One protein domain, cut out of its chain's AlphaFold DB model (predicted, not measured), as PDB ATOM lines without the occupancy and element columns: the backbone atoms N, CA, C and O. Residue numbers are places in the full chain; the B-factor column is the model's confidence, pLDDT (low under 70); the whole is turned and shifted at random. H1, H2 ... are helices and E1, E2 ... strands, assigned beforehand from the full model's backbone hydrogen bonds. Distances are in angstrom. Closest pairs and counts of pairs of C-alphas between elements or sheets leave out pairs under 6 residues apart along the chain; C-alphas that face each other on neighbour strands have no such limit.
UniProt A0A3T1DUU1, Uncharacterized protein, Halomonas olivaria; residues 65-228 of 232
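AT A GLANCE: This is residues 65 to 228 of the 232 residues of an uncharacterized protein of Halomonas olivaria (UniProt A0A3T1DUU1). One large, twisted sheet of ten strands forms an open, curved trough, and it curls round one short helix, H1. The long strands E2 and E5 to E9 bend along the trough, which is not closed: its edge strands E1 and E10 are apart. The printed part has 164 residues, with ten named strands and one named helix, which comes between E6 and E7. The sheet is branched, its neighbour pairs are antiparallel, and the class is mostly strand. The whole is compact, with a radius of gyration of the C-alphas of 17.2 A and spans of 48 by 42 by 27 A.

HOW THE PARTS SIT: E1, residues 65 to 72, forms a hairpin with E2, residues 77 to 94; N 69 and O 80 are within hydrogen-bond range at 2.9 A. E2 bends by 89 degrees at residue 91, and its pairing is staggered: with E1 over residues 77 to 82, with E4, residues 105 to 112, over 82 to 87, and with E3, residues 99 to 101, over 92 to 93. N 85 and O 108 are 2.8 A apart, as are N 101 and O 92. E5, residues 120 to 135, has E3 and E4 on one side and E6, residues 138 to 149, on the other side; N 100 and O 132 are 2.9 A apart, N 109 and O 123 2.8 A, N 133 and O 140 2.8 A. H1, residues 152 to 158, is on the sheet; its closest C-alphas to E7, residues 165 to 180, are those of Gly 153 and Ala 168, 4.7 A apart. In H1, 0 of 3 O i to N i+4 pairs but 4 of 4 O i to N i+3 pairs are within range. E6 pairs with E7 through N 145 and O 175, 2.8 A. E7, E8, residues 183 to 201, E9, residues 204 to 218, and E10, residues 221 to 227, form a meander, each strand the antiparallel neighbour of the one before; N 174 and O 191, N 190 and O 214, and N 223 and O 215 are each 2.8 A apart.

IN THESE COORDINATES: E1 begins at C-alpha 65 (-23.282, 29.712, 28.999). E2 is 38.9 A long, E5 41.7 A, E6 30.7 A and E9 29.3 A, while H1 measures 11.3 A. E10 ends at C-alpha 227 (-8.323, -4.039, 24.532).

THE WHOLE: The two C-alphas farthest apart, those of Met 95 and Asp 203, are 52.7 A apart. The printed part has no cut and no long link. Its mean pLDDT is 85.7; residues 73 to 76, 113 to 119 and 157 to 164 are under 70.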
ATOM      1  N   GLU A  65     -24.275  28.950  29.750       94.25
ATOM      2  CA  GLU A  65     -23.282  29.712  28.999       94.25
ATOM      3  C   GLU A  65     -22.142  30.130  29.920       94.25
ATOM      4  O   GLU A  65     -22.373  30.680  31.006       94.25
ATOM      5  N   ARG A  66     -20.905  29.907  29.462       93.00
ATOM      6  CA  ARG A  66     -19.675  30.252  30.190       93.00
ATOM      7  C   ARG A  66     -19.666  29.702  31.621       93.00
ATOM      8  O   ARG A  66     -19.249  30.384  32.561       93.00
ATOM      9  N   LEU A  67     -20.156  28.479  31.785       92.81
ATOM     10  CA  LEU A  67     -20.156  27.764  33.049       92.81
ATOM     11  C   LEU A  67     -18.712  27.530  33.470       92.81
ATOM     12  O   LEU A  67     -17.958  26.877  32.758       92.81
ATOM     13  N   THR A  68     -18.323  28.068  34.618       92.00
ATOM     14  CA  THR A  68     -17.021  27.793  35.217       92.00
ATOM     15  C   THR A  68     -17.213  26.776  36.326       92.00
ATOM     16  O   THR A  68     -17.929  27.026  37.299       92.00
ATOM     17  N   THR A  69     -16.559  25.629  36.188       89.56
ATOM     18  CA  THR A  69     -16.633  24.522  37.144       89.56
ATOM     19  C   THR A  69     -15.251  24.126  37.629       89.56
ATOM     20  O   THR A  69     -14.329  24.054  36.820       89.56
ATOM     21  N   ARG A  70     -15.101  23.840  38.922       87.81
ATOM     22  CA  ARG A  70     -13.904  23.197  39.465       87.81
ATOM     23  C   ARG A  70     -14.076  21.689  39.392       87.81
ATOM     24  O   ARG A  70     -15.047  21.171  39.935       87.81
ATOM     25  N   TRP A  71     -13.121  21.029  38.763       80.25
ATOM     26  CA  TRP A  71     -12.971  19.582  38.758       80.25
ATOM     27  C   TRP A  71     -11.883  19.219  39.751       80.25
ATOM     28  O   TRP A  71     -10.858  19.905  39.810       80.25
ATOM     29  N   GLN A  72     -12.132  18.186  40.546       73.25
ATOM     30  CA  GLN A  72     -11.152  17.683  41.495       73.25
ATOM     31  C   GLN A  72     -11.135  16.154  41.509       73.25
ATOM     32  O   GLN A  72     -12.182  15.514  41.588       73.25
ATOM     33  N   SER A  73      -9.927  15.608  41.442       65.94
ATOM     34  CA  SER A  73      -9.546  14.268  41.889       65.94
ATOM     35  C   SER A  73      -8.437  14.412  42.943       65.94
ATOM     36  O   SER A  73      -7.998  15.533  43.216       65.94
ATOM     37  N   GLU A  74      -7.971  13.313  43.545       59.47
ATOM     38  CA  GLU A  74      -6.862  13.370  44.515       59.47
ATOM     39  C   GLU A  74      -5.582  13.994  43.925       59.47
ATOM     40  O   GLU A  74      -4.845  14.679  44.633       59.47
ATOM     41  N   GLU A  75      -5.344  13.819  42.622       57.78
ATOM     42  CA  GLU A  75      -4.108  14.246  41.955       57.78
ATOM     43  C   GLU A  75      -4.248  15.534  41.131       57.78
ATOM     44  O   GLU A  75      -3.254  16.207  40.852       57.78
ATOM     45  N   GLN A  76      -5.467  15.903  40.722       62.69
ATOM     46  CA  GLN A  76      -5.693  17.027  39.815       62.69
ATOM     47  C   GLN A  76      -6.834  17.918  40.287       62.69
ATOM     48  O   GLN A  76      -7.967  17.483  40.471       62.69
ATOM     49  N   VAL A  77      -6.543  19.215  40.391       72.81
ATOM     50  CA  VAL A  77      -7.546  20.261  40.588       72.81
ATOM     51  C   VAL A  77      -7.449  21.234  39.427       72.81
ATOM     52  O   VAL A  77      -6.394  21.812  39.172       72.81
ATOM     53  N   GLY A  78      -8.561  21.435  38.730       77.88
ATOM     54  CA  GLY A  78      -8.619  22.302  37.562       77.88
ATOM     55  C   GLY A  78      -9.926  23.072  37.489       77.88
ATOM     56  O   GLY A  78     -10.941  22.678  38.062       77.88
ATOM     57  N   THR A  79      -9.914  24.189  36.770       84.25
ATOM     58  CA  THR A  79     -11.141  24.898  36.402       84.25
ATOM     59  C   THR A  79     -11.413  24.724  34.926       84.25
ATOM     60  O   THR A  79     -10.515  24.893  34.107       84.25
ATOM     61  N   LEU A  80     -12.668  24.460  34.595       82.06
ATOM     62  CA  LEU A  80     -13.130  24.258  33.236       82.06
ATOM     63  C   LEU A  80     -14.198  25.287  32.900       82.06
ATOM     64  O   LEU A  80     -15.124  25.477  33.689       82.06
ATOM     65  N   THR A  81     -14.060  25.931  31.741       87.56
ATOM     66  CA  THR A  81     -15.102  26.801  31.186       87.56
ATOM     67  C   THR A  81     -15.853  26.062  30.091       87.56
ATOM     68  O   THR A  81     -15.235  25.465  29.206       87.56
ATOM     69  N   SER A  82     -17.181  26.112  30.138       88.81
ATOM     70  CA  SER A  82     -18.020  25.360  29.221       88.81
ATOM     71  C   SER A  82     -19.355  26.003  28.874       88.81
ATOM     72  O   SER A  82     -19.884  26.833  29.607       88.81
ATOM     73  N   ASP A  83     -19.927  25.545  27.763       93.31
ATOM     74  CA  ASP A  83     -21.319  25.780  27.397       93.31
ATOM     75  C   ASP A  83     -22.082  24.453  27.442       93.31
ATOM     76  O   ASP A  83     -21.558  23.399  27.074       93.31
ATOM     77  N   MET A  84     -23.337  24.481  27.884       94.06
ATOM     78  CA  MET A  84     -24.147  23.281  28.092       94.06
ATOM     79  C   MET A  84     -25.558  23.466  27.539       94.06
ATOM     80  O   MET A  84     -26.147  24.538  27.641       94.06
ATOM     81  N   ARG A  85     -26.125  22.406  26.965       97.31
ATOM     82  CA  ARG A  85     -27.548  22.312  26.633       97.31
ATOM     83  C   ARG A  85     -28.118  21.015  27.184       97.31
ATOM     84  O   ARG A  85     -27.642  19.937  26.839       97.31
ATOM     85  N   LEU A  86     -29.167  21.124  27.985       97.88
ATOM     86  CA  LEU A  86     -29.933  20.005  28.517       97.88
ATOM     87  C   LEU A  86     -31.348  20.060  27.947       97.88
ATOM     88  O   LEU A  86     -32.061  21.041  28.150       97.88
ATOM     89  N   PHE A  87     -31.758  18.985  27.286       98.62
ATOM     90  CA  PHE A  87     -33.157  18.693  27.000       98.62
ATOM     91  C   PHE A  87     -33.618  17.573  27.930       98.62
ATOM     92  O   PHE A  87     -33.096  16.459  27.869       98.62
ATOM     93  N   LEU A  88     -34.592  17.869  28.783       98.50
ATOM     94  CA  LEU A  88     -35.123  16.978  29.804       98.50
ATOM     95  C   LEU A  88     -36.616  16.733  29.536       98.50
ATOM     96  O   LEU A  88     -37.451  17.536  29.963       98.50
ATOM     97  N   PRO A  89     -36.981  15.644  28.842       98.56
ATOM     98  CA  PRO A  89     -38.357  15.189  28.811       98.56
ATOM     99  C   PRO A  89     -38.694  14.558  30.162       98.56
ATOM    100  O   PRO A  89     -37.992  13.670  30.639       98.56
ATOM    101  N   ILE A  90     -39.800  14.975  30.761       98.50
ATOM    102  CA  ILE A  90     -40.387  14.315  31.922       98.50
ATOM    103  C   ILE A  90     -41.568  13.516  31.391       98.50
ATOM    104  O   ILE A  90     -42.663  14.039  31.196       98.50
ATOM    105  N   ARG A  91     -41.319  12.240  31.087       98.19
ATOM    106  CA  ARG A  91     -42.351  11.332  30.568       98.19
ATOM    107  C   ARG A  91     -43.433  11.103  31.613       98.19
ATOM    108  O   ARG A  91     -44.606  11.037  31.269       98.19
ATOM    109  N   GLN A  92     -43.011  10.977  32.868       97.62
ATOM    110  CA  GLN A  92     -43.876  10.821  34.025       97.62
ATOM    111  C   GLN A  92     -43.074  11.111  35.294       97.62
ATOM    112  O   GLN A  92     -41.946  10.642  35.432       97.62
ATOM    113  N   ALA A  93     -43.660  11.828  36.238       97.81
ATOM    114  CA  ALA A  93     -43.174  11.931  37.603       97.81
ATOM    115  C   ALA A  93     -44.374  11.879  38.547       97.81
ATOM    116  O   ALA A  93     -45.357  12.577  38.313       97.81
ATOM    117  N   ALA A  94     -44.316  11.054  39.590       96.88
ATOM    118  CA  ALA A  94     -45.339  11.087  40.631       96.88
ATOM    119  C   ALA A  94     -45.123  12.311  41.534       96.88
ATOM    120  O   ALA A  94     -43.984  12.635  41.880       96.88
ATOM    121  N   MET A  95     -46.207  12.975  41.937       94.44
ATOM    122  CA  MET A  95     -46.143  14.188  42.768       94.44
ATOM    123  C   MET A  95     -45.559  13.935  44.167       94.44
ATOM    124  O   MET A  95     -45.026  14.848  44.791       94.44
ATOM    125  N   ASP A  96     -45.605  12.690  44.642       93.19
ATOM    126  CA  ASP A  96     -44.978  12.246  45.892       93.19
ATOM    127  C   ASP A  96     -43.474  11.915  45.748       93.19
ATOM    128  O   ASP A  96     -42.821  11.525  46.718       93.19
ATOM    129  N   GLY A  97     -42.911  12.052  44.541       91.81
ATOM    130  CA  GLY A  97     -41.513  11.745  44.233       91.81
ATOM    131  C   GLY A  97     -41.181  10.249  44.195       91.81
ATOM    132  O   GLY A  97     -40.002   9.886  44.142       91.81
ATOM    133  N   SER A  98     -42.183   9.367  44.226       95.19
ATOM    134  CA  SER A  98     -41.983   7.912  44.249       95.19
ATOM    135  C   SER A  98     -41.500   7.343  42.918       95.19
ATOM    136  O   SER A  98     -40.844   6.300  42.906       95.19
ATOM    137  N   THR A  99     -41.802   8.009  41.800       96.94
ATOM    138  CA  THR A  99     -41.426   7.578  40.450       96.94
ATOM    139  C   THR A  99     -41.009   8.762  39.585       96.94
ATOM    140  O   THR A  99     -41.562   9.855  39.701       96.94
ATOM    141  N   LEU A 100     -40.034   8.533  38.707       97.94
ATOM    142  CA  LEU A 100     -39.549   9.492  37.721       97.94
ATOM    143  C   LEU A 100     -39.121   8.741  36.458       97.94
ATOM    144  O   LEU A 100     -38.306   7.827  36.518       97.94
ATOM    145  N   ASN A 101     -39.640   9.145  35.310       98.50
ATOM    146  CA  ASN A 101     -39.229   8.667  34.002       98.50
ATOM    147  C   ASN A 101     -38.765   9.860  33.165       98.50
ATOM    148  O   ASN A 101     -39.575  10.691  32.746       98.50
ATOM    149  N   ILE A 102     -37.457   9.915  32.923       98.56
ATOM    150  CA  ILE A 102     -36.794  10.946  32.115       98.56
ATOM    151  C   ILE A 102     -36.054  10.339  30.916       98.56
ATOM    152  O   ILE A 102     -35.073  10.895  30.414       98.56
ATOM    153  N   SER A 103     -36.519   9.178  30.447       98.62
ATOM    154  CA  SER A 103     -36.007   8.543  29.232       98.62
ATOM    155  C   SER A 103     -36.138   9.489  28.035       98.62
ATOM    156  O   SER A 103     -37.201  10.062  27.777       98.62
ATOM    157  N   GLY A 104     -35.050   9.629  27.281       98.19
ATOM    158  CA  GLY A 104     -34.891  10.587  26.190       98.19
ATOM    159  C   GLY A 104     -34.176  11.884  26.582       98.19
ATOM    160  O   GLY A 104     -34.070  12.772  25.733       98.19
ATOM    161  N   THR A 105     -33.693  12.008  27.825       98.69
ATOM    162  CA  THR A 105     -32.860  13.146  28.249       98.69
ATOM    163  C   THR A 105     -31.606  13.233  27.394       98.69
ATOM    164  O   THR A 105     -30.962  12.220  27.125       98.69
ATOM    165  N   ARG A 106     -31.253  14.448  26.968       98.31
ATOM    166  CA  ARG A 106     -30.046  14.723  26.186       98.31
ATOM    167  C   ARG A 106     -29.252  15.841  26.829       98.31
ATOM    168  O   ARG A 106     -29.784  16.928  27.041       98.31
ATOM    169  N   LEU A 107     -27.980  15.578  27.080       96.44
ATOM    170  CA  LEU A 107     -27.011  16.549  27.557       96.44
ATOM    171  C   LEU A 107     -25.963  16.749  26.466       96.44
ATOM    172  O   LEU A 107     -25.248  15.816  26.122       96.44
ATOM    173  N   ALA A 108     -25.869  17.958  25.933       94.81
ATOM    174  CA  ALA A 108     -24.761  18.382  25.093       94.81
ATOM    175  C   ALA A 108     -23.882  19.339  25.891       94.81
ATOM    176  O   ALA A 108     -24.380  20.271  26.521       94.81
ATOM    177  N   TRP A 109     -22.578  19.129  25.848       90.69
ATOM    178  CA  TRP A 109     -21.617  19.896  26.616       90.69
ATOM    179  C   TRP A 109     -20.411  20.211  25.739       90.69
ATOM    180  O   TRP A 109     -19.825  19.321  25.135       90.69
ATOM    181  N   GLN A 110     -20.073  21.491  25.630       89.44
ATOM    182  CA  GLN A 110     -18.888  21.980  24.945       89.44
ATOM    183  C   GLN A 110     -17.904  22.549  25.951       89.44
ATOM    184  O   GLN A 110     -18.260  23.380  26.784       89.44
ATOM    185  N   VAL A 111     -16.663  22.112  25.845       83.50
ATOM    186  CA  VAL A 111     -15.557  22.525  26.697       83.50
ATOM    187  C   VAL A 111     -14.513  23.202  25.821       83.50
ATOM    188  O   VAL A 111     -14.231  22.717  24.726       83.50
ATOM    189  N   ALA A 112     -13.959  24.326  26.277       71.88
ATOM    190  CA  ALA A 112     -12.751  24.861  25.657       71.88
ATOM    191  C   ALA A 112     -11.581  23.936  26.004       71.88
ATOM    192  O   ALA A 112     -11.350  23.676  27.188       71.88
ATOM    193  N   ASP A 113     -10.881  23.426  24.993       64.69
ATOM    194  CA  ASP A 113      -9.679  22.629  25.218       64.69
ATOM    195  C   ASP A 113      -8.628  23.489  25.952       64.69
ATOM    196  O   ASP A 113      -8.425  24.662  25.631       64.69
ATOM    197  N   ILE A 114      -8.017  22.925  26.994       63.38
ATOM    198  CA  ILE A 114      -7.052  23.624  27.853       63.38
ATOM    199  C   ILE A 114      -5.755  23.902  27.082       63.38
ATOM    200  O   ILE A 114      -5.189  24.988  27.208       63.38
ATOM    201  N   ASP A 115      -5.325  22.953  26.251       63.72
ATOM    202  CA  ASP A 115      -4.106  23.041  25.450       63.72
ATOM    203  C   ASP A 115      -4.361  23.776  24.129       63.72
ATOM    204  O   ASP A 115      -3.461  24.404  23.562       63.72
ATOM    205  N   ARG A 116      -5.611  23.743  23.647       62.50
ATOM    206  CA  ARG A 116      -6.048  24.439  22.431       62.50
ATOM    207  C   ARG A 116      -7.342  25.221  22.649       62.50
ATOM    208  O   ARG A 116      -8.375  24.839  22.114       62.50
ATOM    209  N   PRO A 117      -7.313  26.399  23.294       62.53
ATOM    210  CA  PRO A 117      -8.524  27.161  23.636       62.53
ATOM    211  C   PRO A 117      -9.447  27.519  22.456       62.53
ATOM    212  O   PRO A 117     -10.606  27.889  22.659       62.53
ATOM    213  N   SER A 118      -8.937  27.452  21.221       60.72
ATOM    214  CA  SER A 118      -9.699  27.624  19.980       60.72
ATOM    215  C   SER A 118     -10.508  26.392  19.560       60.72
ATOM    216  O   SER A 118     -11.485  26.535  18.826       60.72
ATOM    217  N   GLU A 119     -10.114  25.195  19.992       65.19
ATOM    218  CA  GLU A 119     -10.838  23.949  19.764       65.19
ATOM    219  C   GLU A 119     -11.900  23.765  20.857       65.19
ATOM    220  O   GLU A 119     -11.656  23.931  22.055       65.19
ATOM    221  N   ARG A 120     -13.132  23.464  20.429       70.69
ATOM    222  CA  ARG A 120     -14.241  23.154  21.334       70.69
ATOM    223  C   ARG A 120     -14.516  21.666  21.296       70.69
ATOM    224  O   ARG A 120     -14.990  21.141  20.291       70.69
ATOM    225  N   LEU A 121     -14.280  21.017  22.424       80.69
ATOM    226  CA  LEU A 121     -14.547  19.606  22.627       80.69
ATOM    227  C   LEU A 121     -16.031  19.433  22.961       80.69
ATOM    228  O   LEU A 121     -16.490  19.843  24.027       80.69
ATOM    229  N   ALA A 122     -16.798  18.871  22.025       87.31
ATOM    230  CA  ALA A 122     -18.239  18.680  22.150       87.31
ATOM    231  C   ALA A 122     -18.593  17.235  22.528       87.31
ATOM    232  O   ALA A 122     -18.464  16.323  21.719       87.31
ATOM    233  N   SER A 123     -19.114  17.040  23.734       90.44
ATOM    234  CA  SER A 123     -19.666  15.765  24.191       90.44
ATOM    235  C   SER A 123     -21.192  15.790  24.130       90.44
ATOM    236  O   SER A 123     -21.821  16.813  24.417       90.44
ATOM    237  N   VAL A 124     -21.808  14.668  23.770       94.81
ATOM    238  CA  VAL A 124     -23.264  14.490  23.777       94.81
ATOM    239  C   VAL A 124     -23.579  13.173  24.453       94.81
ATOM    240  O   VAL A 124     -23.098  12.140  24.013       94.81
ATOM    241  N   LEU A 125     -24.419  13.209  25.481       95.25
ATOM    242  CA  LEU A 125     -24.915  12.043  26.201       95.25
ATOM    243  C   LEU A 125     -26.440  11.978  26.105       95.25
ATOM    244  O   LEU A 125     -27.134  12.986  26.264       95.25
ATOM    245  N   VAL A 126     -26.966  10.780  25.877       98.12
ATOM    246  CA  VAL A 126     -28.394  10.494  25.749       98.12
ATOM    247  C   VAL A 126     -28.769   9.404  26.739       98.12
ATOM    248  O   VAL A 126     -28.286   8.281  26.647       98.12
ATOM    249  N   LEU A 127     -29.656   9.727  27.677       98.44
ATOM    250  CA  LEU A 127     -30.252   8.759  28.592       98.44
ATOM    251  C   LEU A 127     -31.435   8.094  27.879       98.44
ATOM    252  O   LEU A 127     -32.553   8.610  27.903       98.44
ATOM    253  N   THR A 128     -31.186   6.989  27.184       98.19
ATOM    254  CA  THR A 128     -32.199   6.261  26.406       98.19
ATOM    255  C   THR A 128     -33.218   5.556  27.296       98.19
ATOM    256  O   THR A 128     -34.402   5.527  26.957       98.19
ATOM    257  N   ASP A 129     -32.794   5.087  28.472       98.25
ATOM    258  CA  ASP A 129     -33.673   4.644  29.554       98.25
ATOM    259  C   ASP A 129     -33.271   5.325  30.865       98.25
ATOM    260  O   ASP A 129     -32.090   5.395  31.191       98.25
ATOM    261  N   GLY A 130     -34.241   5.848  31.607       97.94
ATOM    262  CA  GLY A 130     -34.037   6.650  32.809       97.94
ATOM    263  C   GLY A 130     -35.251   6.572  33.718       97.94
ATOM    264  O   GLY A 130     -35.957   7.565  33.905       97.94
ATOM    265  N   ARG A 131     -35.525   5.370  34.229       98.19
ATOM    266  CA  ARG A 131     -36.681   5.072  35.081       98.19
ATOM    267  C   ARG A 131     -36.222   4.889  36.516       98.19
ATOM    268  O   ARG A 131     -35.596   3.888  36.863       98.19
ATOM    269  N   PHE A 132     -36.570   5.851  37.352       97.31
ATOM    270  CA  PHE A 132     -36.173   5.939  38.746       97.31
ATOM    271  C   PHE A 132     -37.383   5.818  39.662       97.31
ATOM    272  O   PHE A 132     -38.505   6.193  39.319       97.31
ATOM    273  N   GLN A 133     -37.145   5.263  40.842       96.12
ATOM    274  CA  GLN A 133     -38.138   5.069  41.880       96.12
ATOM    275  C   GLN A 133     -37.522   5.320  43.246       96.12
ATOM    276  O   GLN A 133     -36.358   4.994  43.490       96.12
ATOM    277  N   ARG A 134     -38.331   5.821  44.171       93.12
ATOM    278  CA  ARG A 134     -37.950   6.005  45.565       93.12
ATOM    279  C   ARG A 134     -38.970   5.316  46.462       93.12
ATOM    280  O   ARG A 134     -40.149   5.647  46.437       93.12
ATOM    281  N   ARG A 135     -38.516   4.353  47.272       88.56
ATOM    282  CA  ARG A 135     -39.335   3.729  48.328       88.56
ATOM    283  C   ARG A 135     -38.844   4.221  49.686       88.56
ATOM    284  O   ARG A 135     -37.774   3.821  50.137       88.56
ATOM    285  N   GLY A 136     -39.580   5.129  50.325       85.56
ATOM    286  CA  GLY A 136     -39.090   5.820  51.525       85.56
ATOM    287  C   GLY A 136     -37.823   6.629  51.217       85.56
ATOM    288  O   GLY A 136     -37.848   7.518  50.374       85.56
ATOM    289  N   ASN A 137     -36.693   6.300  51.849       82.31
ATOM    290  CA  ASN A 137     -35.391   6.936  51.580       82.31
ATOM    291  C   ASN A 137     -34.465   6.120  50.665       82.31
ATOM    292  O   ASN A 137     -33.305   6.478  50.501       82.31
ATOM    293  N   ALA A 138     -34.973   5.048  50.057       89.19
ATOM    294  CA  ALA A 138     -34.218   4.165  49.178       89.19
ATOM    295  C   ALA A 138     -34.419   4.546  47.697       89.19
ATOM    296  O   ALA A 138     -35.465   4.197  47.135       89.19
ATOM    297  N   PRO A 139     -33.465   5.238  47.042       92.56
ATOM    298  CA  PRO A 139     -33.519   5.460  45.606       92.56
ATOM    299  C   PRO A 139     -33.142   4.177  44.854       92.56
ATOM    300  O   PRO A 139     -32.303   3.381  45.289       92.56
ATOM    301  N   SER A 140     -33.772   3.966  43.709       95.88
ATOM    302  CA  SER A 140     -33.515   2.846  42.811       95.88
ATOM    303  C   SER A 140     -33.876   3.219  41.384       95.88
ATOM    304  O   SER A 140     -34.609   4.180  41.157       95.88
ATOM    305  N   GLY A 141     -33.396   2.459  40.411       96.62
ATOM    306  CA  GLY A 141     -33.779   2.698  39.030       96.62
ATOM    307  C   GLY A 141     -33.038   1.834  38.037       96.62
ATOM    308  O   GLY A 141     -32.164   1.049  38.401       96.62
ATOM    309  N   GLN A 142     -33.424   2.004  36.781       97.38
ATOM    310  CA  GLN A 142     -32.782   1.437  35.606       97.38
ATOM    311  C   GLN A 142     -32.337   2.579  34.707       97.38
ATOM    312  O   GLN A 142     -33.038   3.588  34.585       97.38
ATOM    313  N   PHE A 143     -31.173   2.406  34.094       97.50
ATOM    314  CA  PHE A 143     -30.639   3.384  33.170       97.50
ATOM    315  C   PHE A 143     -29.994   2.728  31.952       97.50
ATOM    316  O   PHE A 143     -29.457   1.619  32.014       97.50
ATOM    317  N   SER A 144     -30.038   3.441  30.838       98.06
ATOM    318  CA  SER A 144     -29.237   3.196  29.646       98.06
ATOM    319  C   SER A 144     -28.809   4.549  29.094       98.06
ATOM    320  O   SER A 144     -29.633   5.445  28.931       98.06
ATOM    321  N   LEU A 145     -27.512   4.708  28.885       96.75
ATOM    322  CA  LEU A 145     -26.847   5.938  28.493       96.75
ATOM    323  C   LEU A 145     -25.950   5.627  27.301       96.75
ATOM    324  O   LEU A 145     -25.195   4.655  27.335       96.75
ATOM    325  N   GLU A 146     -25.994   6.463  26.279       97.12
ATOM    326  CA  GLU A 146     -25.077   6.382  25.146       97.12
ATOM    327  C   GLU A 146     -24.648   7.772  24.692       97.12
ATOM    328  O   GLU A 146     -25.368   8.749  24.914       97.12
ATOM    329  N   GLY A 147     -23.485   7.885  24.059       94.69
ATOM    330  CA  GLY A 147     -23.054   9.173  23.539       94.69
ATOM    331  C   GLY A 147     -21.592   9.268  23.144       94.69
ATOM    332  O   GLY A 147     -20.814   8.353  23.382       94.69
ATOM    333  N   SER A 148     -21.220  10.412  22.575       92.50
ATOM    334  CA  SER A 148     -19.839  10.755  22.245       92.50
ATOM    335  C   SER A 148     -19.232  11.617  23.347       92.50
ATOM    336  O   SER A 148     -19.848  12.588  23.795       92.50
ATOM    337  N   VAL A 149     -18.015  11.291  23.770       88.75
ATOM    338  CA  VAL A 149     -17.263  12.046  24.770       88.75
ATOM    339  C   VAL A 149     -15.896  12.395  24.210       88.75
ATOM    340  O   VAL A 149     -15.159  11.506  23.804       88.75
ATOM    341  N   GLN A 150     -15.557  13.682  24.238       83.81
ATOM    342  CA  GLN A 150     -14.284  14.191  23.713       83.81
ATOM    343  C   GLN A 150     -13.160  14.234  24.755       83.81
ATOM    344  O   GLN A 150     -12.008  14.438  24.400       83.81
ATOM    345  N   GLN A 151     -13.488  14.092  26.041       80.56
ATOM    346  CA  GLN A 151     -12.497  14.060  27.115       80.56
ATOM    347  C   GLN A 151     -12.886  13.011  28.152       80.56
ATOM    348  O   GLN A 151     -13.595  13.313  29.110       80.56
ATOM    349  N   LEU A 152     -12.432  11.771  27.960       80.19
ATOM    350  CA  LEU A 152     -12.711  10.626  28.836       80.19
ATOM    351  C   LEU A 152     -12.121  10.775  30.243       80.19
ATOM    352  O   LEU A 152     -12.573  10.085  31.155       80.19
ATOM    353  N   GLY A 153     -11.195  11.718  30.446       74.44
ATOM    354  CA  GLY A 153     -10.580  11.994  31.746       74.44
ATOM    355  C   GLY A 153     -11.566  12.314  32.873       74.44
ATOM    356  O   GLY A 153     -11.255  12.079  34.037       74.44
ATOM    357  N   PHE A 154     -12.788  12.760  32.559       73.69
ATOM    358  CA  PHE A 154     -13.832  12.952  33.573       73.69
ATOM    359  C   PHE A 154     -14.209  11.652  34.310       73.69
ATOM    360  O   PHE A 154     -14.682  11.712  35.444       73.69
ATOM    361  N   LEU A 155     -14.002  10.483  33.686       74.50
ATOM    362  CA  LEU A 155     -14.275   9.179  34.296       74.50
ATOM    363  C   LEU A 155     -13.326   8.878  35.456       74.50
ATOM    364  O   LEU A 155     -13.714   8.144  36.360       74.50
ATOM    365  N   ASN A 156     -12.128   9.470  35.462       74.00
ATOM    366  CA  ASN A 156     -11.121   9.223  36.494       74.00
ATOM    367  C   ASN A 156     -11.618   9.641  37.886       74.00
ATOM    368  O   ASN A 156     -11.264   9.008  38.868       74.00
ATOM    369  N   ALA A 157     -12.523  10.622  37.972       66.56
ATOM    370  CA  ALA A 157     -13.151  11.031  39.231       66.56
ATOM    371  C   ALA A 157     -14.139   9.993  39.811       66.56
ATOM    372  O   ALA A 157     -14.637  10.166  40.921       66.56
ATOM    373  N   PHE A 158     -14.471   8.945  39.050       66.00
ATOM    374  CA  PHE A 158     -15.395   7.880  39.446       66.00
ATOM    375  C   PHE A 158     -14.724   6.501  39.521       66.00
ATOM    376  O   PHE A 158     -15.399   5.513  39.824       66.00
ATOM    377  N   LEU A 159     -13.425   6.411  39.222       68.81
ATOM    378  CA  LEU A 159     -12.660   5.178  39.357       68.81
ATOM    379  C   LEU A 159     -12.110   5.056  40.786       68.81
ATOM    380  O   LEU A 159     -11.702   6.063  41.353       68.81
ATOM    381  N   PRO A 160     -12.081   3.850  41.381       63.41
ATOM    382  CA  PRO A 160     -11.429   3.654  42.671       63.41
ATOM    383  C   PRO A 160      -9.920   3.905  42.562       63.41
ATOM    384  O   PRO A 160      -9.259   3.298  41.715       63.41
ATOM    385  N   ASP A 161      -9.372   4.706  43.475       58.00
ATOM    386  CA  ASP A 161      -7.954   5.115  43.485       58.00
ATOM    387  C   ASP A 161      -6.990   3.919  43.567       58.00
ATOM    388  O   ASP A 161      -5.885   3.933  43.025       58.00
ATOM    389  N   ALA A 162      -7.444   2.820  44.183       56.94
ATOM    390  CA  ALA A 162      -6.669   1.604  44.433       56.94
ATOM    391  C   ALA A 162      -6.134   0.898  43.171       56.94
ATOM    392  O   ALA A 162      -5.372  -0.065  43.288       56.94
ATOM    393  N   HIS A 163      -6.542   1.326  41.976       63.00
ATOM    394  CA  HIS A 163      -6.174   0.673  40.725       63.00
ATOM    395  C   HIS A 163      -5.139   1.434  39.895       63.00
ATOM    396  O   HIS A 163      -4.738   0.891  38.876       63.00
ATOM    397  N   GLY A 164      -4.687   2.635  40.287       66.44
ATOM    398  CA  GLY A 164      -3.623   3.364  39.570       66.44
ATOM    399  C   GLY A 164      -3.887   3.551  38.068       66.44
ATOM    400  O   GLY A 164      -2.942   3.604  37.285       66.44
ATOM    401  N   LEU A 165      -5.166   3.559  37.676       74.31
ATOM    402  CA  LEU A 165      -5.636   3.576  36.298       74.31
ATOM    403  C   LEU A 165      -6.115   4.980  35.950       74.31
ATOM    404  O   LEU A 165      -7.085   5.459  36.536       74.31
ATOM    405  N   THR A 166      -5.507   5.590  34.941       79.12
ATOM    406  CA  THR A 166      -6.013   6.827  34.343       79.12
ATOM    407  C   THR A 166      -6.426   6.580  32.903       79.12
ATOM    408  O   THR A 166      -5.796   5.812  32.174       79.12
ATOM    409  N   ILE A 167      -7.526   7.212  32.505       79.44
ATOM    410  CA  ILE A 167      -8.072   7.146  31.153       79.44
ATOM    411  C   ILE A 167      -8.097   8.559  30.580       79.44
ATOM    412  O   ILE A 167      -8.537   9.494  31.249       79.44
ATOM    413  N   ALA A 168      -7.681   8.710  29.329       82.31
ATOM    414  CA  ALA A 168      -7.837   9.936  28.559       82.31
ATOM    415  C   ALA A 168      -8.183   9.629  27.093       82.31
ATOM    416  O   ALA A 168      -8.103   8.485  26.639       82.31
ATOM    417  N   GLY A 169      -8.602  10.667  26.367       81.38
ATOM    418  CA  GLY A 169      -8.944  10.591  24.948       81.38
ATOM    419  C   GLY A 169     -10.429  10.776  24.657       81.38
ATOM    420  O   GLY A 169     -11.176  11.323  25.473       81.38
ATOM    421  N   GLU A 170     -10.857  10.312  23.487       86.56
ATOM    422  CA  GLU A 170     -12.203  10.528  22.955       86.56
ATOM    423  C   GLU A 170     -12.829   9.236  22.430       86.56
ATOM    424  O   GLU A 170     -12.142   8.333  21.946       86.56
ATOM    425  N   GLY A 171     -14.154   9.127  22.531       89.75
ATOM    426  CA  GLY A 171     -14.844   7.924  22.096       89.75
ATOM    427  C   GLY A 171     -16.349   7.900  22.313       89.75
ATOM    428  O   GLY A 171     -16.969   8.839  22.810       89.75
ATOM    429  N   GLN A 172     -16.941   6.770  21.935       93.56
ATOM    430  CA  GLN A 172     -18.340   6.440  22.173       93.56
ATOM    431  C   GLN A 172     -18.483   5.718  23.512       93.56
ATOM    432  O   GLN A 172     -17.884   4.663  23.718       93.56
ATOM    433  N   LEU A 173     -19.306   6.264  24.397       92.94
ATOM    434  CA  LEU A 173     -19.642   5.707  25.698       92.94
ATOM    435  C   LEU A 173     -21.002   5.016  25.632       92.94
ATOM    436  O   LEU A 173     -21.965   5.573  25.113       92.94
ATOM    437  N   PHE A 174     -21.087   3.829  26.224       95.38
ATOM    438  CA  PHE A 174     -22.320   3.084  26.446       95.38
ATOM    439  C   PHE A 174     -22.344   2.611  27.893       95.38
ATOM    440  O   PHE A 174     -21.429   1.916  28.326       95.38
ATOM    441  N   ALA A 175     -23.390   2.939  28.640       94.56
ATOM    442  CA  ALA A 175     -23.577   2.450  29.997       94.56
ATOM    443  C   ALA A 175     -25.006   1.948  30.182       94.56
ATOM    444  O   ALA A 175     -25.959   2.600  29.774       94.56
ATOM    445  N   GLN A 176     -25.165   0.797  30.821       97.06
ATOM    446  CA  GLN A 176     -26.469   0.245  31.162       97.06
ATOM    447  C   GLN A 176     -26.406  -0.439  32.518       97.06
ATOM    448  O   GLN A 176     -25.417  -1.100  32.848       97.06
ATOM    449  N   GLY A 177     -27.476  -0.331  33.290       96.19
ATOM    450  CA  GLY A 177     -27.536  -1.003  34.573       96.19
ATOM    451  C   GLY A 177     -28.771  -0.659  35.375       96.19
ATOM    452  O   GLY A 177     -29.705   0.005  34.918       96.19
ATOM    453  N   ALA A 178     -28.747  -1.129  36.611       96.31
ATOM    454  CA  ALA A 178     -29.728  -0.792  37.620       96.31
ATOM    455  C   ALA A 178     -29.013  -0.452  38.921       96.31
ATOM    456  O   ALA A 178     -27.874  -0.854  39.143       96.31
ATOM    457  N   PHE A 179     -29.688   0.271  39.802       94.12
ATOM    458  CA  PHE A 179     -29.167   0.548  41.132       94.12
ATOM    459  C   PHE A 179     -30.266   0.480  42.186       94.12
ATOM    460  O   PHE A 179     -31.460   0.610  41.895       94.12
ATOM    461  N   ARG A 180     -29.850   0.287  43.437       93.81
ATOM    462  CA  ARG A 180     -30.689   0.413  44.632       93.81
ATOM    463  C   ARG A 180     -29.825   0.870  45.801       93.81
ATOM    464  O   ARG A 180     -28.738   0.337  45.987       93.81
ATOM    465  N   ASN A 181     -30.315   1.816  46.601       89.94
ATOM    466  CA  ASN A 181     -29.602   2.349  47.770       89.94
ATOM    467  C   ASN A 181     -28.175   2.799  47.428       89.94
ATOM    468  O   ASN A 181     -27.225   2.427  48.112       89.94
ATOM    469  N   ASN A 182     -28.032   3.548  46.332       81.25
ATOM    470  CA  ASN A 182     -26.751   4.053  45.824       81.25
ATOM    471  C   ASN A 182     -25.716   2.957  45.494       81.25
ATOM    472  O   ASN A 182     -24.523   3.232  45.437       81.25
ATOM    473  N   ARG A 183     -26.157   1.714  45.259       87.19
ATOM    474  CA  ARG A 183     -25.308   0.608  44.798       87.19
ATOM    475  C   ARG A 183     -25.774   0.106  43.445       87.19
ATOM    476  O   ARG A 183     -26.969  -0.141  43.262       87.19
ATOM    477  N   LEU A 184     -24.828  -0.070  42.525       89.94
ATOM    478  CA  LEU A 184     -25.075  -0.731  41.247       89.94
ATOM    479  C   LEU A 184     -25.479  -2.190  41.483       89.94
ATOM    480  O   LEU A 184     -24.961  -2.866  42.371       89.94
ATOM    481  N   LEU A 185     -26.438  -2.657  40.693       92.50
ATOM    482  CA  LEU A 185     -26.921  -4.028  40.690       92.50
ATOM    483  C   LEU A 185     -26.400  -4.731  39.443       92.50
ATOM    484  O   LEU A 185     -26.412  -4.172  38.344       92.50
ATOM    485  N   ALA A 186     -25.976  -5.976  39.609       91.19
ATOM    486  CA  ALA A 186     -25.678  -6.825  38.472       91.19
ATOM    487  C   ALA A 186     -26.972  -7.172  37.695       91.19
ATOM    488  O   ALA A 186     -28.015  -7.390  38.323       91.19
ATOM    489  N   PRO A 187     -26.923  -7.265  36.354       92.12
ATOM    490  CA  PRO A 187     -25.783  -6.928  35.510       92.12
ATOM    491  C   PRO A 187     -25.682  -5.411  35.274       92.12
ATOM    492  O   PRO A 187     -26.661  -4.768  34.895       92.12
ATOM    493  N   THR A 188     -24.484  -4.848  35.424       91.94
ATOM    494  CA  THR A 188     -24.172  -3.475  34.988       91.94
ATOM    495  C   THR A 188     -22.996  -3.517  34.024       91.94
ATOM    496  O   THR A 188     -22.061  -4.285  34.229       91.94
ATOM    497  N   ARG A 189     -23.049  -2.728  32.948       93.69
ATOM    498  CA  ARG A 189     -21.985  -2.661  31.941       93.69
ATOM    499  C   ARG A 189     -21.704  -1.217  31.558       93.69
ATOM    500  O   ARG A 189     -22.634  -0.455  31.316       93.69
ATOM    501  N   LEU A 190     -20.429  -0.892  31.440       90.88
ATOM    502  CA  LEU A 190     -19.896   0.316  30.829       90.88
ATOM    503  C   LEU A 190     -18.943  -0.128  29.719       90.88
ATOM    504  O   LEU A 190     -18.101  -0.994  29.940       90.88
ATOM    505  N   ARG A 191     -19.079   0.457  28.536       91.75
ATOM    506  CA  ARG A 191     -18.197   0.238  27.394       91.75
ATOM    507  C   ARG A 191     -17.828   1.579  26.784       91.75
ATOM    508  O   ARG A 191     -18.707   2.402  26.538       91.75
ATOM    509  N   VAL A 192     -16.547   1.774  26.521       89.88
ATOM    510  CA  VAL A 192     -16.012   2.932  25.818       89.88
ATOM    511  C   VAL A 192     -15.249   2.429  24.605       89.88
ATOM    512  O   VAL A 192     -14.290   1.678  24.752       89.88
ATOM    513  N   ASN A 193     -15.679   2.846  23.418       90.19
ATOM    514  CA  ASN A 193     -14.948   2.630  22.176       90.19
ATOM    515  C   ASN A 193     -14.263   3.935  21.803       90.19
ATOM    516  O   ASN A 193     -14.947   4.886  21.424       90.19
ATOM    517  N   ALA A 194     -12.945   3.978  21.910       88.12
ATOM    518  CA  ALA A 194     -12.168   5.180  21.683       88.12
ATOM    519  C   ALA A 194     -11.319   5.053  20.417       88.12
ATOM    520  O   ALA A 194     -10.630   4.049  20.207       88.12
ATOM    521  N   ASP A 195     -11.372   6.088  19.577       81.25
ATOM    522  CA  ASP A 195     -10.523   6.192  18.388       81.25
ATOM    523  C   ASP A 195      -9.084   6.557  18.778       81.25
ATOM    524  O   ASP A 195      -8.114   6.099  18.167       81.25
ATOM    525  N   GLN A 196      -8.950   7.306  19.869       81.88
ATOM    526  CA  GLN A 196      -7.701   7.558  20.560       81.88
ATOM    527  C   GLN A 196      -7.954   7.381  22.054       81.88
ATOM    528  O   GLN A 196      -8.605   8.206  22.690       81.88
ATOM    529  N   LEU A 197      -7.474   6.265  22.592       84.06
ATOM    530  CA  LEU A 197      -7.483   5.932  24.003       84.06
ATOM    531  C   LEU A 197      -6.064   6.054  24.531       84.06
ATOM    532  O   LEU A 197      -5.137   5.483  23.955       84.06
ATOM    533  N   GLU A 198      -5.916   6.756  25.638       83.94
ATOM    534  CA  GLU A 198      -4.715   6.715  26.452       83.94
ATOM    535  C   GLU A 198      -5.076   6.084  27.790       83.94
ATOM    536  O   GLU A 198      -6.026   6.505  28.455       83.94
ATOM    537  N   VAL A 199      -4.336   5.044  28.154       82.06
ATOM    538  CA  VAL A 199      -4.445   4.407  29.456       82.06
ATOM    539  C   VAL A 199      -3.079   4.394  30.101       82.06
ATOM    540  O   VAL A 199      -2.133   3.857  29.520       82.06
ATOM    541  N   SER A 200      -3.000   4.924  31.317       80.62
ATOM    542  CA  SER A 200      -1.830   4.722  32.167       80.62
ATOM    543  C   SER A 200      -2.191   3.809  33.330       80.62
ATOM    544  O   SER A 200      -3.238   3.974  33.955       80.62
ATOM    545  N   PHE A 201      -1.335   2.826  33.595       77.75
ATOM    546  CA  PHE A 201      -1.415   1.948  34.756       77.75
ATOM    547  C   PHE A 201      -0.016   1.766  35.338       77.75
ATOM    548  O   PHE A 201       0.830   1.107  34.726       77.75
ATOM    549  N   LEU A 202       0.226   2.336  36.523       77.81
ATOM    550  CA  LEU A 202       1.566   2.408  37.120       77.81
ATOM    551  C   LEU A 202       2.567   3.025  36.117       77.81
ATOM    552  O   LEU A 202       2.315   4.103  35.590       77.81
ATOM    553  N   ASP A 203       3.664   2.330  35.805       77.31
ATOM    554  CA  ASP A 203       4.699   2.798  34.871       77.31
ATOM    555  C   ASP A 203       4.388   2.484  33.392       77.31
ATOM    556  O   ASP A 203       5.223   2.706  32.513       77.31
ATOM    557  N   TYR A 204       3.208   1.927  33.096       74.56
ATOM    558  CA  TYR A 204       2.821   1.535  31.742       74.56
ATOM    559  C   TYR A 204       1.880   2.560  31.120       74.56
ATOM    560  O   TYR A 204       0.801   2.817  31.648       74.56
ATOM    561  N   LEU A 205       2.266   3.066  29.950       82.12
ATOM    562  CA  LEU A 205       1.440   3.899  29.083       82.12
ATOM    563  C   LEU A 205       1.061   3.105  27.832       82.12
ATOM    564  O   LEU A 205       1.933   2.618  27.110       82.12
ATOM    565  N   ALA A 206      -0.234   3.004  27.556       80.00
ATOM    566  CA  ALA A 206      -0.754   2.402  26.340       80.00
ATOM    567  C   ALA A 206      -1.626   3.411  25.588       80.00
ATOM    568  O   ALA A 206      -2.539   4.004  26.162       80.00
ATOM    569  N   THR A 207      -1.342   3.602  24.298       82.94
ATOM    570  CA  THR A 207      -2.044   4.561  23.437       82.94
ATOM    571  C   THR A 207      -2.513   3.912  22.137       82.94
ATOM    572  O   THR A 207      -1.873   2.998  21.614       82.94
ATOM    573  N   GLY A 208      -3.635   4.387  21.598       83.25
ATOM    574  CA  GLY A 208      -4.153   3.980  20.290       83.25
ATOM    575  C   GLY A 208      -5.664   3.785  20.288       83.25
ATOM    576  O   GLY A 208      -6.345   4.138  21.243       83.25
ATOM    577  N   ARG A 209      -6.210   3.197  19.218       87.00
ATOM    578  CA  ARG A 209      -7.618   2.767  19.220       87.00
ATOM    579  C   ARG A 209      -7.819   1.731  20.312       87.00
ATOM    580  O   ARG A 209      -7.000   0.826  20.434       87.00
ATOM    581  N   GLY A 210      -8.902   1.821  21.067       87.00
ATOM    582  CA  GLY A 210      -9.106   0.906  22.178       87.00
ATOM    583  C   GLY A 210     -10.556   0.732  22.586       87.00
ATOM    584  O   GLY A 210     -11.414   1.574  22.327       87.00
ATOM    585  N   GLU A 211     -10.811  -0.391  23.243       89.12
ATOM    586  CA  GLU A 211     -12.058  -0.668  23.937       89.12
ATOM    587  C   GLU A 211     -11.773  -0.806  25.431       89.12
ATOM    588  O   GLU A 211     -10.967  -1.639  25.851       89.12
ATOM    589  N   LEU A 212     -12.473  -0.011  26.235       85.00
ATOM    590  CA  LEU A 212     -12.544  -0.193  27.677       85.00
ATOM    591  C   LEU A 212     -13.912  -0.757  28.030       85.00
ATOM    592  O   LEU A 212     -14.937  -0.194  27.657       85.00
ATOM    593  N   THR A 213     -13.934  -1.837  28.797       87.12
ATOM    594  CA  THR A 213     -15.168  -2.466  29.251       87.12
ATOM    595  C   THR A 213     -15.106  -2.727  30.748       87.12
ATOM    596  O   THR A 213     -14.239  -3.460  31.214       87.12
ATOM    597  N   ALA A 214     -16.053  -2.167  31.497       85.62
ATOM    598  CA  ALA A 214     -16.285  -2.491  32.899       85.62
ATOM    599  C   ALA A 214     -17.623  -3.225  33.037       85.62
ATOM    600  O   ALA A 214     -18.649  -2.772  32.527       85.62
ATOM    601  N   GLN A 215     -17.623  -4.371  33.709       88.25
ATOM    602  CA  GLN A 215     -18.805  -5.208  33.892       88.25
ATOM    603  C   GLN A 215     -18.925  -5.641  35.347       88.25
ATOM    604  O   GLN A 215     -17.943  -6.026  35.978       88.25
ATOM    605  N   LEU A 216     -20.144  -5.586  35.865       88.25
ATOM    606  CA  LEU A 216     -20.532  -6.171  37.137       88.25
ATOM    607  C   LEU A 216     -21.486  -7.322  36.829       88.25
ATOM    608  O   LEU A 216     -22.658  -7.078  36.531       88.25
ATOM    609  N   ASP A 217     -20.975  -8.550  36.869       86.06
ATOM    610  CA  ASP A 217     -21.731  -9.767  36.541       86.06
ATOM    611  C   ASP A 217     -22.467 -10.324  37.767       86.06
ATOM    612  O   ASP A 217     -23.554 -10.893  37.654       86.06
ATOM    613  N   SER A 218     -21.904 -10.111  38.958       84.69
ATOM    614  CA  SER A 218     -22.509 -10.429  40.253       84.69
ATOM    615  C   SER A 218     -22.021  -9.444  41.322       84.69
ATOM    616  O   SER A 218     -21.113  -8.658  41.069       84.69
ATOM    617  N   ALA A 219     -22.590  -9.484  42.533       74.56
ATOM    618  CA  ALA A 219     -22.158  -8.617  43.637       74.56
ATOM    619  C   ALA A 219     -20.681  -8.809  44.045       74.56
ATOM    620  O   ALA A 219     -20.108  -7.929  44.679       74.56
ATOM    621  N   GLU A 220     -20.079  -9.941  43.679       78.38
ATOM    622  CA  GLU A 220     -18.703 -10.320  44.028       78.38
ATOM    623  C   GLU A 220     -17.764 -10.307  42.812       78.38
ATOM    624  O   GLU A 220     -16.555 -10.465  42.960       78.38
ATOM    625  N   GLN A 221     -18.302 -10.135  41.599       77.31
ATOM    626  CA  GLN A 221     -17.547 -10.239  40.351       77.31
ATOM    627  C   GLN A 221     -17.689  -8.956  39.538       77.31
ATOM    628  O   GLN A 221     -18.632  -8.782  38.762       77.31
ATOM    629  N   ALA A 222     -16.707  -8.074  39.714       79.00
ATOM    630  CA  ALA A 222     -16.450  -6.955  38.825       79.00
ATOM    631  C   ALA A 222     -15.262  -7.294  37.915       79.00
ATOM    632  O   ALA A 222     -14.241  -7.808  38.374       79.00
ATOM    633  N   ARG A 223     -15.391  -7.009  36.620       81.25
ATOM    634  CA  ARG A 223     -14.330  -7.174  35.629       81.25
ATOM    635  C   ARG A 223     -14.102  -5.861  34.907       81.25
ATOM    636  O   ARG A 223     -15.036  -5.291  34.349       81.25
ATOM    637  N   LEU A 224     -12.849  -5.439  34.867       79.62
ATOM    638  CA  LEU A 224     -12.376  -4.411  33.958       79.62
ATOM    639  C   LEU A 224     -11.537  -5.083  32.872       79.62
ATOM    640  O   LEU A 224     -10.719  -5.955  33.156       79.62
ATOM    641  N   SER A 225     -11.777  -4.735  31.616       80.81
ATOM    642  CA  SER A 225     -11.051  -5.265  30.466       80.81
ATOM    643  C   SER A 225     -10.673  -4.125  29.539       80.81
ATOM    644  O   SER A 225     -11.512  -3.285  29.213       80.81
ATOM    645  N   LEU A 226      -9.408  -4.112  29.130       79.44
ATOM    646  CA  LEU A 226      -8.839  -3.144  28.205       79.44
ATOM    647  C   LEU A 226      -8.307  -3.890  26.985       79.44
ATOM    648  O   LEU A 226      -7.454  -4.769  27.117       79.44
ATOM    649  N   GLY A 227      -8.812  -3.540  25.808       79.62
ATOM    650  CA  GLY A 227      -8.323  -4.039  24.532       79.62
ATOM    651  C   GLY A 227      -7.719  -2.904  23.721       79.62
ATOM    652  O   GLY A 227      -8.454  -2.042  23.253       79.62
ATOM    653  N   ILE A 228      -6.402  -2.922  23.522       74.56
ATOM    654  CA  ILE A 228      -5.706  -2.036  22.580       74.56
ATOM    655  C   ILE A 228      -5.110  -2.945  21.496       74.56
ATOM    656  O   ILE A 228      -4.280  -3.800  21.819       74.56
TER     657      ILE A 228